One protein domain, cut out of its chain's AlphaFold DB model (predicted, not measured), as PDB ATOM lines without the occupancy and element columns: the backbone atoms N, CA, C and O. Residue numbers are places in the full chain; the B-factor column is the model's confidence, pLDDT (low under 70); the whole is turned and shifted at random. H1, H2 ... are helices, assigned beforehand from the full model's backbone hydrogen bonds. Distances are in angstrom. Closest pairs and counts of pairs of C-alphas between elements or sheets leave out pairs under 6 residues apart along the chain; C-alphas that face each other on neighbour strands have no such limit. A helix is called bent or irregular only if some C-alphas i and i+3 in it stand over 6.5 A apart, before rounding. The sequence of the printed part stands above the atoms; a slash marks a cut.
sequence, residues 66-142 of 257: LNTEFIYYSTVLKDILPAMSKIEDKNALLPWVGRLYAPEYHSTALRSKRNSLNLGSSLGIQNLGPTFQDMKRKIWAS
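This is residues 66 to 142 of the 257 residues of the protein "DUF4485 domain-containing protein" of Rhodnius prolixus (UniProt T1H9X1). Two helices, H1 and H2, run side by side in opposite ways, joined by a tight turn, and the small helix H4 packs on the far end of the pair, with little H3 next to it. A long link without named elements, residues 116 to 129, then leads back along the length of the domain to H5, which runs loosely alongside H1. The printed part has 77 residues with five named helices, in the order H1 H2 H3 H4 H5, and no named strand; the class is all helix. It is compact, with a radius of gyration of the C-alphas of 12.3 A, and spans 35 by 26 by 24 A.

H1, residues 66 to 83, and H2, residues 87 to 101, form a helical hairpin at a shallow tilt of 27 degrees, opposite ways. They only just touch, with 3 pairs of C-alphas within 8 A; their closest C-alphas, those of Leu 81 and Lys 90, are 6.4 A apart. H3, residues 103 to 106, is close to H2 but not clearly touching it: their closest C-alphas, those of Arg 99 and Tyr 105, are 7.3 A apart. H4, residues 111 to 115, is the hub, touching three helices. It touches H3 only at the corner, where the closest C-alphas, those of Tyr 105 and Arg 114, are 5.4 A apart. It touches H1 with residues 66 to 70 of H1 alone, closest at the C-alphas of Phe 70 and Asn 115, 6.3 A. It only just touches H2, with 3 pairs of C-alphas within 8 A and residues 99 to 100 of H2 alone; the closest, those of Leu 100 and Arg 114, are 5.3 A apart. H5, residues 130 to 142, is close to H1 but not clearly touching, at a shallow tilt of 16 degrees, opposite ways; their closest C-alphas, those of Glu 69 and Ile 139, are 7.8 A apart. H5 and H2 are apart. Each O i to N i+4 pair is within hydrogen-bond range in H4 and H5, against 12 of 14 in H1 and 9 of 11 in H2; H3 is too short for such a pair.

H1 begins at C-alpha 66, (-54.915, 47.909, 41.577), and is 25.5 A long. H2 measures 20.7 A from C-alpha 87, (-29.768, 38.937, 31.095), and is only just irregular: C-alphas 92 and 95 are 6.7 A apart. H3 has four residues and H4 five. H5 is 18.7 A long and ends at C-alpha 142, (-52.065, 45.408, 52.730).

The two C-alphas farthest apart, those of Ser 85 and Ala 109, are 35.8 A apart. The printed part has no cut. The link from H4 to H5 is long; the other three are tight. Residues 83 to 88 and 130 to 135 stand free. The mean pLDDT of the printed part is 70.8; residues 107 to 110, 112 to 113 and 117 to 142 are under 70, and H5 has a mean of 57.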
ATOM      1  N   LEU A  66     -55.615  48.412  42.751       78.44
ATOM      2  CA  LEU A  66     -54.915  47.909  41.577       78.44
ATOM      3  C   LEU A  66     -54.107  49.002  40.865       78.44
ATOM      4  O   LEU A  66     -53.052  48.714  40.299       78.44
ATOM      5  N   ASN A  67     -54.545  50.259  40.874       81.00
ATOM      6  CA  ASN A  67     -53.761  51.351  40.295       81.00
ATOM      7  C   ASN A  67     -52.558  51.708  41.159       81.00
ATOM      8  O   ASN A  67     -51.468  51.907  40.625       81.00
ATOM      9  N   THR A  68     -52.723  51.672  42.479       80.38
ATOM     10  CA  THR A  68     -51.603  51.844  43.412       80.38
ATOM     11  C   THR A  68     -50.561  50.739  43.225       80.38
ATOM     12  O   THR A  68     -49.373  51.027  43.090       80.38
ATOM     13  N   GLU A  69     -50.996  49.480  43.124       79.75
ATOM     14  CA  GLU A  69     -50.120  48.343  42.807       79.75
ATOM     15  C   GLU A  69     -49.397  48.521  41.464       79.75
ATOM     16  O   GLU A  69     -48.195  48.280  41.379       79.75
ATOM     17  N   PHE A  70     -50.097  48.968  40.417       85.81
ATOM     18  CA  PHE A  70     -49.476  49.229  39.116       85.81
ATOM     19  C   PHE A  70     -48.386  50.293  39.220       85.81
ATOM     20  O   PHE A  70     -47.271  50.049  38.771       85.81
ATOM     21  N   ILE A  71     -48.677  51.434  39.851       84.38
ATOM     22  CA  ILE A  71     -47.704  52.515  40.062       84.38
ATOM     23  C   ILE A  71     -46.491  51.983  40.824       84.38
ATOM     24  O   ILE A  71     -45.351  52.215  40.416       84.38
ATOM     25  N   TYR A  72     -46.728  51.215  41.886       84.00
ATOM     26  CA  TYR A  72     -45.666  50.587  42.654       84.00
ATOM     27  C   TYR A  72     -44.794  49.679  41.776       84.00
ATOM     28  O   TYR A  72     -43.587  49.906  41.678       84.00
ATOM     29  N   TYR A  73     -45.385  48.714  41.064       85.25
ATOM     30  CA  TYR A  73     -44.640  47.819  40.175       85.25
ATOM     31  C   TYR A  73     -43.885  48.587  39.093       85.25
ATOM     32  O   TYR A  73     -42.717  48.299  38.850       85.25
ATOM     33  N   SER A  74     -44.506  49.598  38.488       85.62
ATOM     34  CA  SER A  74     -43.884  50.470  37.494       85.62
ATOM     35  C   SER A  74     -42.646  51.184  38.037       85.62
ATOM     36  O   SER A  74     -41.636  51.233  37.339       85.62
ATOM     37  N   THR A  75     -42.692  51.719  39.264       83.00
ATOM     38  CA  THR A  75     -41.516  52.350  39.894       83.00
ATOM     39  C   THR A  75     -40.413  51.338  40.185       83.00
ATOM     40  O   THR A  75     -39.289  51.509  39.725       83.00
ATOM     41  N   VAL A  76     -40.749  50.231  40.850       84.00
ATOM     42  CA  VAL A  76     -39.787  49.191  41.225       84.00
ATOM     43  C   VAL A  76     -39.111  48.581  39.997       84.00
ATOM     44  O   VAL A  76     -37.896  48.407  39.978       84.00
ATOM     45  N   LEU A  77     -39.871  48.284  38.939       85.06
ATOM     46  CA  LEU A  77     -39.324  47.724  37.704       85.06
ATOM     47  C   LEU A  77     -38.377  48.689  36.990       85.06
ATOM     48  O   LEU A  77     -37.383  48.237  36.429       85.06
ATOM     49  N   LYS A  78     -38.660  49.997  37.014       82.44
ATOM     50  CA  LYS A  78     -37.786  51.010  36.408       82.44
ATOM     51  C   LYS A  78     -36.417  51.073  37.075       82.44
ATOM     52  O   LYS A  78     -35.434  51.281  36.371       82.44
ATOM     53  N   ASP A  79     -36.357  50.841  38.382       82.62
ATOM     54  CA  ASP A  79     -35.103  50.861  39.136       82.62
ATOM     55  C   ASP A  79     -34.381  49.505  39.076       82.62
ATOM     56  O   ASP A  79     -33.162  49.444  38.908       82.62
ATOM     57  N   ILE A  80     -35.129  48.397  39.165       84.88
ATOM     58  CA  ILE A  80     -34.557  47.047  39.202       84.88
ATOM     59  C   ILE A  80     -34.083  46.588  37.820       84.88
ATOM     60  O   ILE A  80     -32.972  46.072  37.723       84.88
ATOM     61  N   LEU A  81     -34.866  46.764  36.745       85.06
ATOM     62  CA  LEU A  81     -34.513  46.219  35.420       85.06
ATOM     63  C   LEU A  81     -33.127  46.668  34.924       85.06
ATOM     64  O   LEU A  81     -32.372  45.816  34.447       85.06
ATOM     65  N   PRO A  82     -32.731  47.952  35.042       87.25
ATOM     66  CA  PRO A  82     -31.380  48.374  34.687       87.25
ATOM     67  C   PRO A  82     -30.312  47.783  35.616       87.25
ATOM     68  O   PRO A  82     -29.240  47.415  35.137       87.25
ATOM     69  N   ALA A  83     -30.616  47.650  36.913       86.31
ATOM     70  CA  ALA A  83     -29.696  47.169  37.947       86.31
ATOM     71  C   ALA A  83     -29.460  45.647  37.926       86.31
ATOM     72  O   ALA A  83     -28.501  45.161  38.526       86.31
ATOM     73  N   MET A  84     -30.307  44.875  37.242       83.06
ATOM     74  CA  MET A  84     -30.110  43.431  37.102       83.06
ATOM     75  C   MET A  84     -28.838  43.134  36.295       83.06
ATOM     76  O   MET A  84     -28.610  43.698  35.224       83.06
ATOM     77  N   SER A  85     -28.008  42.223  36.798       87.25
ATOM     78  CA  SER A  85     -26.757  41.822  36.140       87.25
ATOM     79  C   SER A  85     -26.950  40.678  35.145       87.25
ATOM     80  O   SER A  85     -26.265  40.633  34.126       87.25
ATOM     81  N   LYS A  86     -27.901  39.776  35.410       87.56
ATOM     82  CA  LYS A  86     -28.200  38.613  34.566       87.56
ATOM     83  C   LYS A  86     -29.216  38.968  33.490       87.56
ATOM     84  O   LYS A  86     -30.281  39.513  33.788       87.56
ATOM     85  N   ILE A  87     -28.893  38.656  32.237       87.06
ATOM     86  CA  ILE A  87     -29.768  38.937  31.095       87.06
ATOM     87  C   ILE A  87     -30.976  37.994  31.071       87.06
ATOM     88  O   ILE A  87     -32.056  38.387  30.643       87.06
ATOM     89  N   GLU A  88     -30.826  36.785  31.606       85.31
ATOM     90  CA  GLU A  88     -31.878  35.777  31.711       85.31
ATOM     91  C   GLU A  88     -33.015  36.273  32.608       85.31
ATOM     92  O   GLU A  88     -34.181  36.222  32.222       85.31
ATOM     93  N   ASP A  89     -32.674  36.849  33.763       81.56
ATOM     94  CA  ASP A  89     -33.652  37.408  34.696       81.56
ATOM     95  C   ASP A  89     -34.323  38.675  34.126       81.56
ATOM     96  O   ASP A  89     -35.492  38.947  34.403       81.56
ATOM     97  N   LYS A  90     -33.623  39.452  33.284       84.25
ATOM     98  CA  LYS A  90     -34.256  40.556  32.537       84.25
ATOM     99  C   LYS A  90     -35.262  40.010  31.530       84.25
ATOM    100  O   LYS A  90     -36.419  40.426  31.536       84.25
ATOM    101  N   ASN A  91     -34.846  39.046  30.712       84.44
ATOM    102  CA  ASN A  91     -35.687  38.410  29.698       84.44
ATOM    103  C   ASN A  91     -36.910  37.714  30.313       84.44
ATOM    104  O   ASN A  91     -37.970  37.689  29.698       84.44
ATOM    105  N   ALA A  92     -36.795  37.223  31.546       81.88
ATOM    106  CA  ALA A  92     -37.899  36.701  32.343       81.88
ATOM    107  C   ALA A  92     -38.980  37.743  32.663       81.88
ATOM    108  O   ALA A  92     -40.175  37.442  32.659       81.88
ATOM    109  N   LEU A  93     -38.556  38.968  32.985       83.00
ATOM    110  CA  LEU A  93     -39.442  40.048  33.410       83.00
ATOM    111  C   LEU A  93     -40.027  40.826  32.235       83.00
ATOM    112  O   LEU A  93     -41.143  41.330  32.359       83.00
ATOM    113  N   LEU A  94     -39.328  40.903  31.098       84.12
ATOM    114  CA  LEU A  94     -39.782  41.652  29.921       84.12
ATOM    115  C   LEU A  94     -41.207  41.273  29.461       84.12
ATOM    116  O   LEU A  94     -42.003  42.191  29.260       84.12
ATOM    117  N   PRO A  95     -41.609  39.988  29.379       84.06
ATOM    118  CA  PRO A  95     -42.989  39.622  29.058       84.06
ATOM    119  C   PRO A  95     -44.008  40.134  30.082       84.06
ATOM    120  O   PRO A  95     -45.124  40.510  29.725       84.06
ATOM    121  N   TRP A  96     -43.653  40.163  31.371       83.50
ATOM    122  CA  TRP A  96     -44.539  40.714  32.395       83.50
ATOM    123  C   TRP A  96     -44.638  42.234  32.308       83.50
ATOM    124  O   TRP A  96     -45.744  42.754  32.384       83.50
ATOM    125  N   VAL A  97     -43.524  42.928  32.071       86.06
ATOM    126  CA  VAL A  97     -43.501  44.377  31.820       86.06
ATOM    127  C   VAL A  97     -44.374  44.709  30.610       86.06
ATOM    128  O   VAL A  97     -45.223  45.590  30.702       86.06
ATOM    129  N   GLY A  98     -44.238  43.954  29.516       83.81
ATOM    130  CA  GLY A  98     -45.090  44.088  28.335       83.81
ATOM    131  C   GLY A  98     -46.574  43.976  28.687       83.81
ATOM    132  O   GLY A  98     -47.347  44.871  28.371       83.81
ATOM    133  N   ARG A  99     -46.974  42.943  29.443       83.88
ATOM    134  CA  ARG A  99     -48.367  42.790  29.914       83.88
ATOM    135  C   ARG A  99     -48.824  43.897  30.870       83.88
ATOM    136  O   ARG A  99     -49.993  44.265  30.844       83.88
ATOM    137  N   LEU A 100     -47.934  44.402  31.724       84.38
ATOM    138  CA  LEU A 100     -48.238  45.456  32.694       84.38
ATOM    139  C   LEU A 100     -48.634  46.760  31.981       84.38
ATOM    140  O   LEU A 100     -49.573  47.438  32.405       84.38
ATOM    141  N   TYR A 101     -47.944  47.095  30.889       84.75
ATOM    142  CA  TYR A 101     -48.194  48.310  30.107       84.75
ATOM    143  C   TYR A 101     -49.109  48.109  28.898       84.75
ATOM    144  O   TYR A 101     -49.572  49.105  28.351       84.75
ATOM    145  N   ALA A 102     -49.408  46.869  28.514       81.31
ATOM    146  CA  ALA A 102     -50.273  46.572  27.381       81.31
ATOM    147  C   ALA A 102     -51.660  47.240  27.541       81.31
ATOM    148  O   ALA A 102     -52.317  47.064  28.581       81.31
ATOM    149  N   PRO A 103     -52.109  48.026  26.543       73.06
ATOM    150  CA  PRO A 103     -53.273  48.904  26.665       73.06
ATOM    151  C   PRO A 103     -54.580  48.139  26.904       73.06
ATOM    152  O   PRO A 103     -55.498  48.657  27.541       73.06
ATOM    153  N   GLU A 104     -54.663  46.879  26.473       73.44
ATOM    154  CA  GLU A 104     -55.837  46.023  26.664       73.44
ATOM    155  C   GLU A 104     -56.117  45.775  28.155       73.44
ATOM    156  O   GLU A 104     -57.269  45.652  28.577       73.44
ATOM    157  N   TYR A 105     -55.070  45.762  28.981       74.12
ATOM    158  CA  TYR A 105     -55.153  45.474  30.411       74.12
ATOM    159  C   TYR A 105     -55.453  46.702  31.284       74.12
ATOM    160  O   TYR A 105     -55.495  46.589  32.512       74.12
ATOM    161  N   HIS A 106     -55.649  47.882  30.689       74.12
ATOM    162  CA  HIS A 106     -55.935  49.123  31.429       74.12
ATOM    163  C   HIS A 106     -57.435  49.392  31.611       74.12
ATOM    164  O   HIS A 106     -57.821  50.210  32.453       74.12
ATOM    165  N   SER A 107     -58.281  48.627  30.914       67.25
ATOM    166  CA  SER A 107     -59.724  48.582  31.163       67.25
ATOM    167  C   SER A 107     -60.032  48.070  32.574       67.25
ATOM    168  O   SER A 107     -59.366  47.165  33.082       67.25
ATOM    169  N   THR A 108     -61.065  48.623  33.215       64.44
ATOM    170  CA  THR A 108     -61.471  48.288  34.594       64.44
ATOM    171  C   THR A 108     -61.655  46.781  34.818       64.44
ATOM    172  O   THR A 108     -61.223  46.261  35.845       64.44
ATOM    173  N   ALA A 109     -62.188  46.054  33.831       62.19
ATOM    174  CA  ALA A 109     -62.386  44.604  33.892       62.19
ATOM    175  C   ALA A 109     -61.078  43.784  33.889       62.19
ATOM    176  O   ALA A 109     -61.048  42.662  34.396       62.19
ATOM    177  N   LEU A 110     -59.985  44.321  33.334       64.56
ATOM    178  CA  LEU A 110     -58.730  43.588  33.125       64.56
ATOM    179  C   LEU A 110     -57.581  44.040  34.040       64.56
ATOM    180  O   LEU A 110     -56.543  43.374  34.079       64.56
ATOM    181  N   ARG A 111     -57.781  45.075  34.871       73.06
ATOM    182  CA  ARG A 111     -56.780  45.572  35.842       73.06
ATOM    183  C   ARG A 111     -56.300  44.514  36.829       73.06
ATOM    184  O   ARG A 111     -55.112  44.445  37.134       73.06
ATOM    185  N   SER A 112     -57.194  43.642  37.299       67.31
ATOM    186  CA  SER A 112     -56.800  42.550  38.204       67.31
ATOM    187  C   SER A 112     -55.858  41.557  37.515       67.31
ATOM    188  O   SER A 112     -54.932  41.035  38.134       67.31
ATOM    189  N   LYS A 113     -56.051  41.331  36.209       69.62
ATOM    190  CA  LYS A 113     -55.200  40.456  35.394       69.62
ATOM    191  C   LYS A 113     -53.869  41.127  35.044       69.62
ATOM    192  O   LYS A 113     -52.851  40.445  35.064       69.62
ATOM    193  N   ARG A 114     -53.864  42.448  34.820       76.38
ATOM    194  CA  ARG A 114     -52.659  43.278  34.630       76.38
ATOM    195  C   ARG A 114     -51.645  43.086  35.759       76.38
ATOM    196  O   ARG A 114     -50.478  42.783  35.529       76.38
ATOM    197  N   ASN A 115     -52.117  43.268  36.989       73.06
ATOM    198  CA  ASN A 115     -51.287  43.231  38.191       73.06
ATOM    199  C   ASN A 115     -50.948  41.809  38.631       73.06
ATOM    200  O   ASN A 115     -50.057  41.599  39.457       73.06
ATOM    201  N   SER A 116     -51.659  40.822  38.086       71.69
ATOM    202  CA  SER A 116     -51.380  39.427  38.353       71.69
ATOM    203  C   SER A 116     -50.053  39.041  37.714       71.69
ATOM    204  O   SER A 116     -49.925  38.801  36.512       71.69
ATOM    205  N   LEU A 117     -49.033  38.952  38.560       58.59
ATOM    206  CA  LEU A 117     -47.757  38.345  38.227       58.59
ATOM    207  C   LEU A 117     -47.929  36.818  38.130       58.59
ATOM    208  O   LEU A 117     -47.447  36.069  38.981       58.59
ATOM    209  N   ASN A 118     -48.634  36.359  37.097       56.41
ATOM    210  CA  ASN A 118     -48.658  34.965  36.668       56.41
ATOM    211  C   ASN A 118     -47.427  34.728  35.788       56.41
ATOM    212  O   ASN A 118     -47.500  34.677  34.558       56.41
ATOM    213  N   LEU A 119     -46.262  34.672  36.434       48.16
ATOM    214  CA  LEU A 119     -44.996  34.260  35.815       48.16
ATOM    215  C   LEU A 119     -44.809  32.732  35.821       48.16
ATOM    216  O   LEU A 119     -43.879  32.222  35.209       48.16
ATOM    217  N   GLY A 120     -45.713  31.995  36.477       40.50
ATOM    218  CA  GLY A 120     -45.593  30.546  36.649       40.50
ATOM    219  C   GLY A 120     -46.130  29.696  35.497       40.50
ATOM    220  O   GLY A 120     -45.658  28.581  35.316       40.50
ATOM    221  N   SER A 121     -47.093  30.184  34.709       44.09
ATOM    222  CA  SER A 121     -47.873  29.294  33.830       44.09
ATOM    223  C   SER A 121     -47.311  29.120  32.417       44.09
ATOM    224  O   SER A 121     -47.661  28.141  31.770       44.09
ATOM    225  N   SER A 122     -46.456  30.030  31.932       40.38
ATOM    226  CA  SER A 122     -46.005  30.001  30.526       40.38
ATOM    227  C   SER A 122     -44.489  30.022  30.312       40.38
ATOM    228  O   SER A 122     -44.061  29.794  29.189       40.38
ATOM    229  N   LEU A 123     -43.661  30.287  31.336       41.66
ATOM    230  CA  LEU A 123     -42.211  30.487  31.136       41.66
ATOM    231  C   LEU A 123     -41.287  29.816  32.171       41.66
ATOM    232  O   LEU A 123     -40.080  30.006  32.104       41.66
ATOM    233  N   GLY A 124     -41.797  28.998  33.099       39.94
ATOM    234  CA  GLY A 124     -40.926  28.155  33.937       39.94
ATOM    235  C   GLY A 124     -40.030  28.904  34.935       39.94
ATOM    236  O   GLY A 124     -38.994  28.379  35.335       39.94
ATOM    237  N   ILE A 125     -40.413  30.105  35.380       45.66
ATOM    238  CA  ILE A 125     -39.623  30.895  36.339       45.66
ATOM    239  C   ILE A 125     -40.337  30.899  37.686       45.66
ATOM    240  O   ILE A 125     -41.066  31.819  38.044       45.66
ATOM    241  N   GLN A 126     -40.123  29.822  38.442       47.12
ATOM    242  CA  GLN A 126     -40.548  29.724  39.843       47.12
ATOM    243  C   GLN A 126     -39.596  30.466  40.800       47.12
ATOM    244  O   GLN A 126     -39.906  30.623  41.974       47.12
ATOM    245  N   ASN A 127     -38.466  30.978  40.297       47.47
ATOM    246  CA  ASN A 127     -37.376  31.518  41.106       47.47
ATOM    247  C   ASN A 127     -37.053  32.978  40.765       47.47
ATOM    248  O   ASN A 127     -35.901  33.324  40.518       47.47
ATOM    249  N   LEU A 128     -38.050  33.864  40.788       53.72
ATOM    250  CA  LEU A 128     -37.723  35.252  41.123       53.72
ATOM    251  C   LEU A 128     -37.267  35.261  42.582       53.72
ATOM    252  O   LEU A 128     -37.947  34.687  43.433       53.72
ATOM    253  N   GLY A 129     -36.095  35.844  42.846       56.41
ATOM    254  CA  GLY A 129     -35.424  35.755  44.143       56.41
ATOM    255  C   GLY A 129     -36.338  36.082  45.338       56.41
ATOM    256  O   GLY A 129     -37.308  36.835  45.194       56.41
ATOM    257  N   PRO A 130     -36.028  35.551  46.535       57.91
ATOM    258  CA  PRO A 130     -36.897  35.611  47.716       57.91
ATOM    259  C   PRO A 130     -37.355  37.033  48.074       57.91
ATOM    260  O   PRO A 130     -38.474  37.215  48.545       57.91
ATOM    261  N   THR A 131     -36.548  38.051  47.765       57.47
ATOM    262  CA  THR A 131     -36.869  39.472  47.954       57.47
ATOM    263  C   THR A 131     -38.114  39.918  47.181       57.47
ATOM    264  O   THR A 131     -38.943  40.649  47.717       57.47
ATOM    265  N   PHE A 132     -38.278  39.468  45.934       56.28
ATOM    266  CA  PHE A 132     -39.401  39.875  45.088       56.28
ATOM    267  C   PHE A 132     -40.708  39.189  45.513       56.28
ATOM    268  O   PHE A 132     -41.766  39.818  45.564       56.28
ATOM    269  N   GLN A 133     -40.633  37.911  45.894       60.41
ATOM    270  CA  GLN A 133     -41.791  37.171  46.408       60.41
ATOM    271  C   GLN A 133     -42.244  37.685  47.782       60.41
ATOM    272  O   GLN A 133     -43.443  37.783  48.046       60.41
ATOM    273  N   ASP A 134     -41.301  38.065  48.648       61.41
ATOM    274  CA  ASP A 134     -41.621  38.636  49.956       61.41
ATOM    275  C   ASP A 134     -42.254  40.031  49.847       61.41
ATOM    276  O   ASP A 134     -43.233  40.337  50.530       61.41
ATOM    277  N   MET A 135     -41.756  40.845  48.914       57.53
ATOM    278  CA  MET A 135     -42.337  42.142  48.565       57.53
ATOM    279  C   MET A 135     -43.786  41.997  48.073       57.53
ATOM    280  O   MET A 135     -44.672  42.697  48.561       57.53
ATOM    281  N   LYS A 136     -44.062  41.026  47.190       58.59
ATOM    282  CA  LYS A 136     -45.420  40.729  46.704       58.59
ATOM    283  C   LYS A 136     -46.374  40.324  47.836       58.59
ATOM    284  O   LYS A 136     -47.506  40.801  47.875       58.59
ATOM    285  N   ARG A 137     -45.924  39.479  48.776       61.25
ATOM    286  CA  ARG A 137     -46.743  39.068  49.935       61.25
ATOM    287  C   ARG A 137     -47.145  40.245  50.817       61.25
ATOM    288  O   ARG A 137     -48.296  40.309  51.232       61.25
ATOM    289  N   LYS A 138     -46.229  41.181  51.081       58.78
ATOM    290  CA  LYS A 138     -46.509  42.370  51.905       58.78
ATOM    291  C   LYS A 138     -47.564  43.282  51.278       58.78
ATOM    292  O   LYS A 138     -48.420  43.795  51.986       58.78
ATOM    293  N   ILE A 139     -47.532  43.434  49.956       52.28
ATOM    294  CA  ILE A 139     -48.518  44.228  49.209       52.28
ATOM    295  C   ILE A 139     -49.887  43.553  49.247       52.28
ATOM    296  O   ILE A 139     -50.880  44.200  49.566       52.28
ATOM    297  N   TRP A 140     -49.935  42.241  48.994       54.19
ATOM    298  CA  TRP A 140     -51.185  41.484  49.051       54.19
ATOM    299  C   TRP A 140     -51.821  41.529  50.446       54.19
ATOM    300  O   TRP A 140     -53.025  41.709  50.558       54.19
ATOM    301  N   ALA A 141     -51.017  41.457  51.511       51.53
ATOM    302  CA  ALA A 141     -51.499  41.578  52.889       51.53
ATOM    303  C   ALA A 141     -52.028  42.985  53.240       51.53
ATOM    304  O   ALA A 141     -52.847  43.123  54.142       51.53
ATOM    305  N   SER A 142     -51.585  44.032  52.533       49.91
ATOM    306  CA  SER A 142     -52.065  45.408  52.730       49.91
ATOM    307  C   SER A 142     -53.381  45.703  51.999       49.91
ATOM    308  O   SER A 142     -54.000  46.731  52.267       49.91
TER     309      SER A 142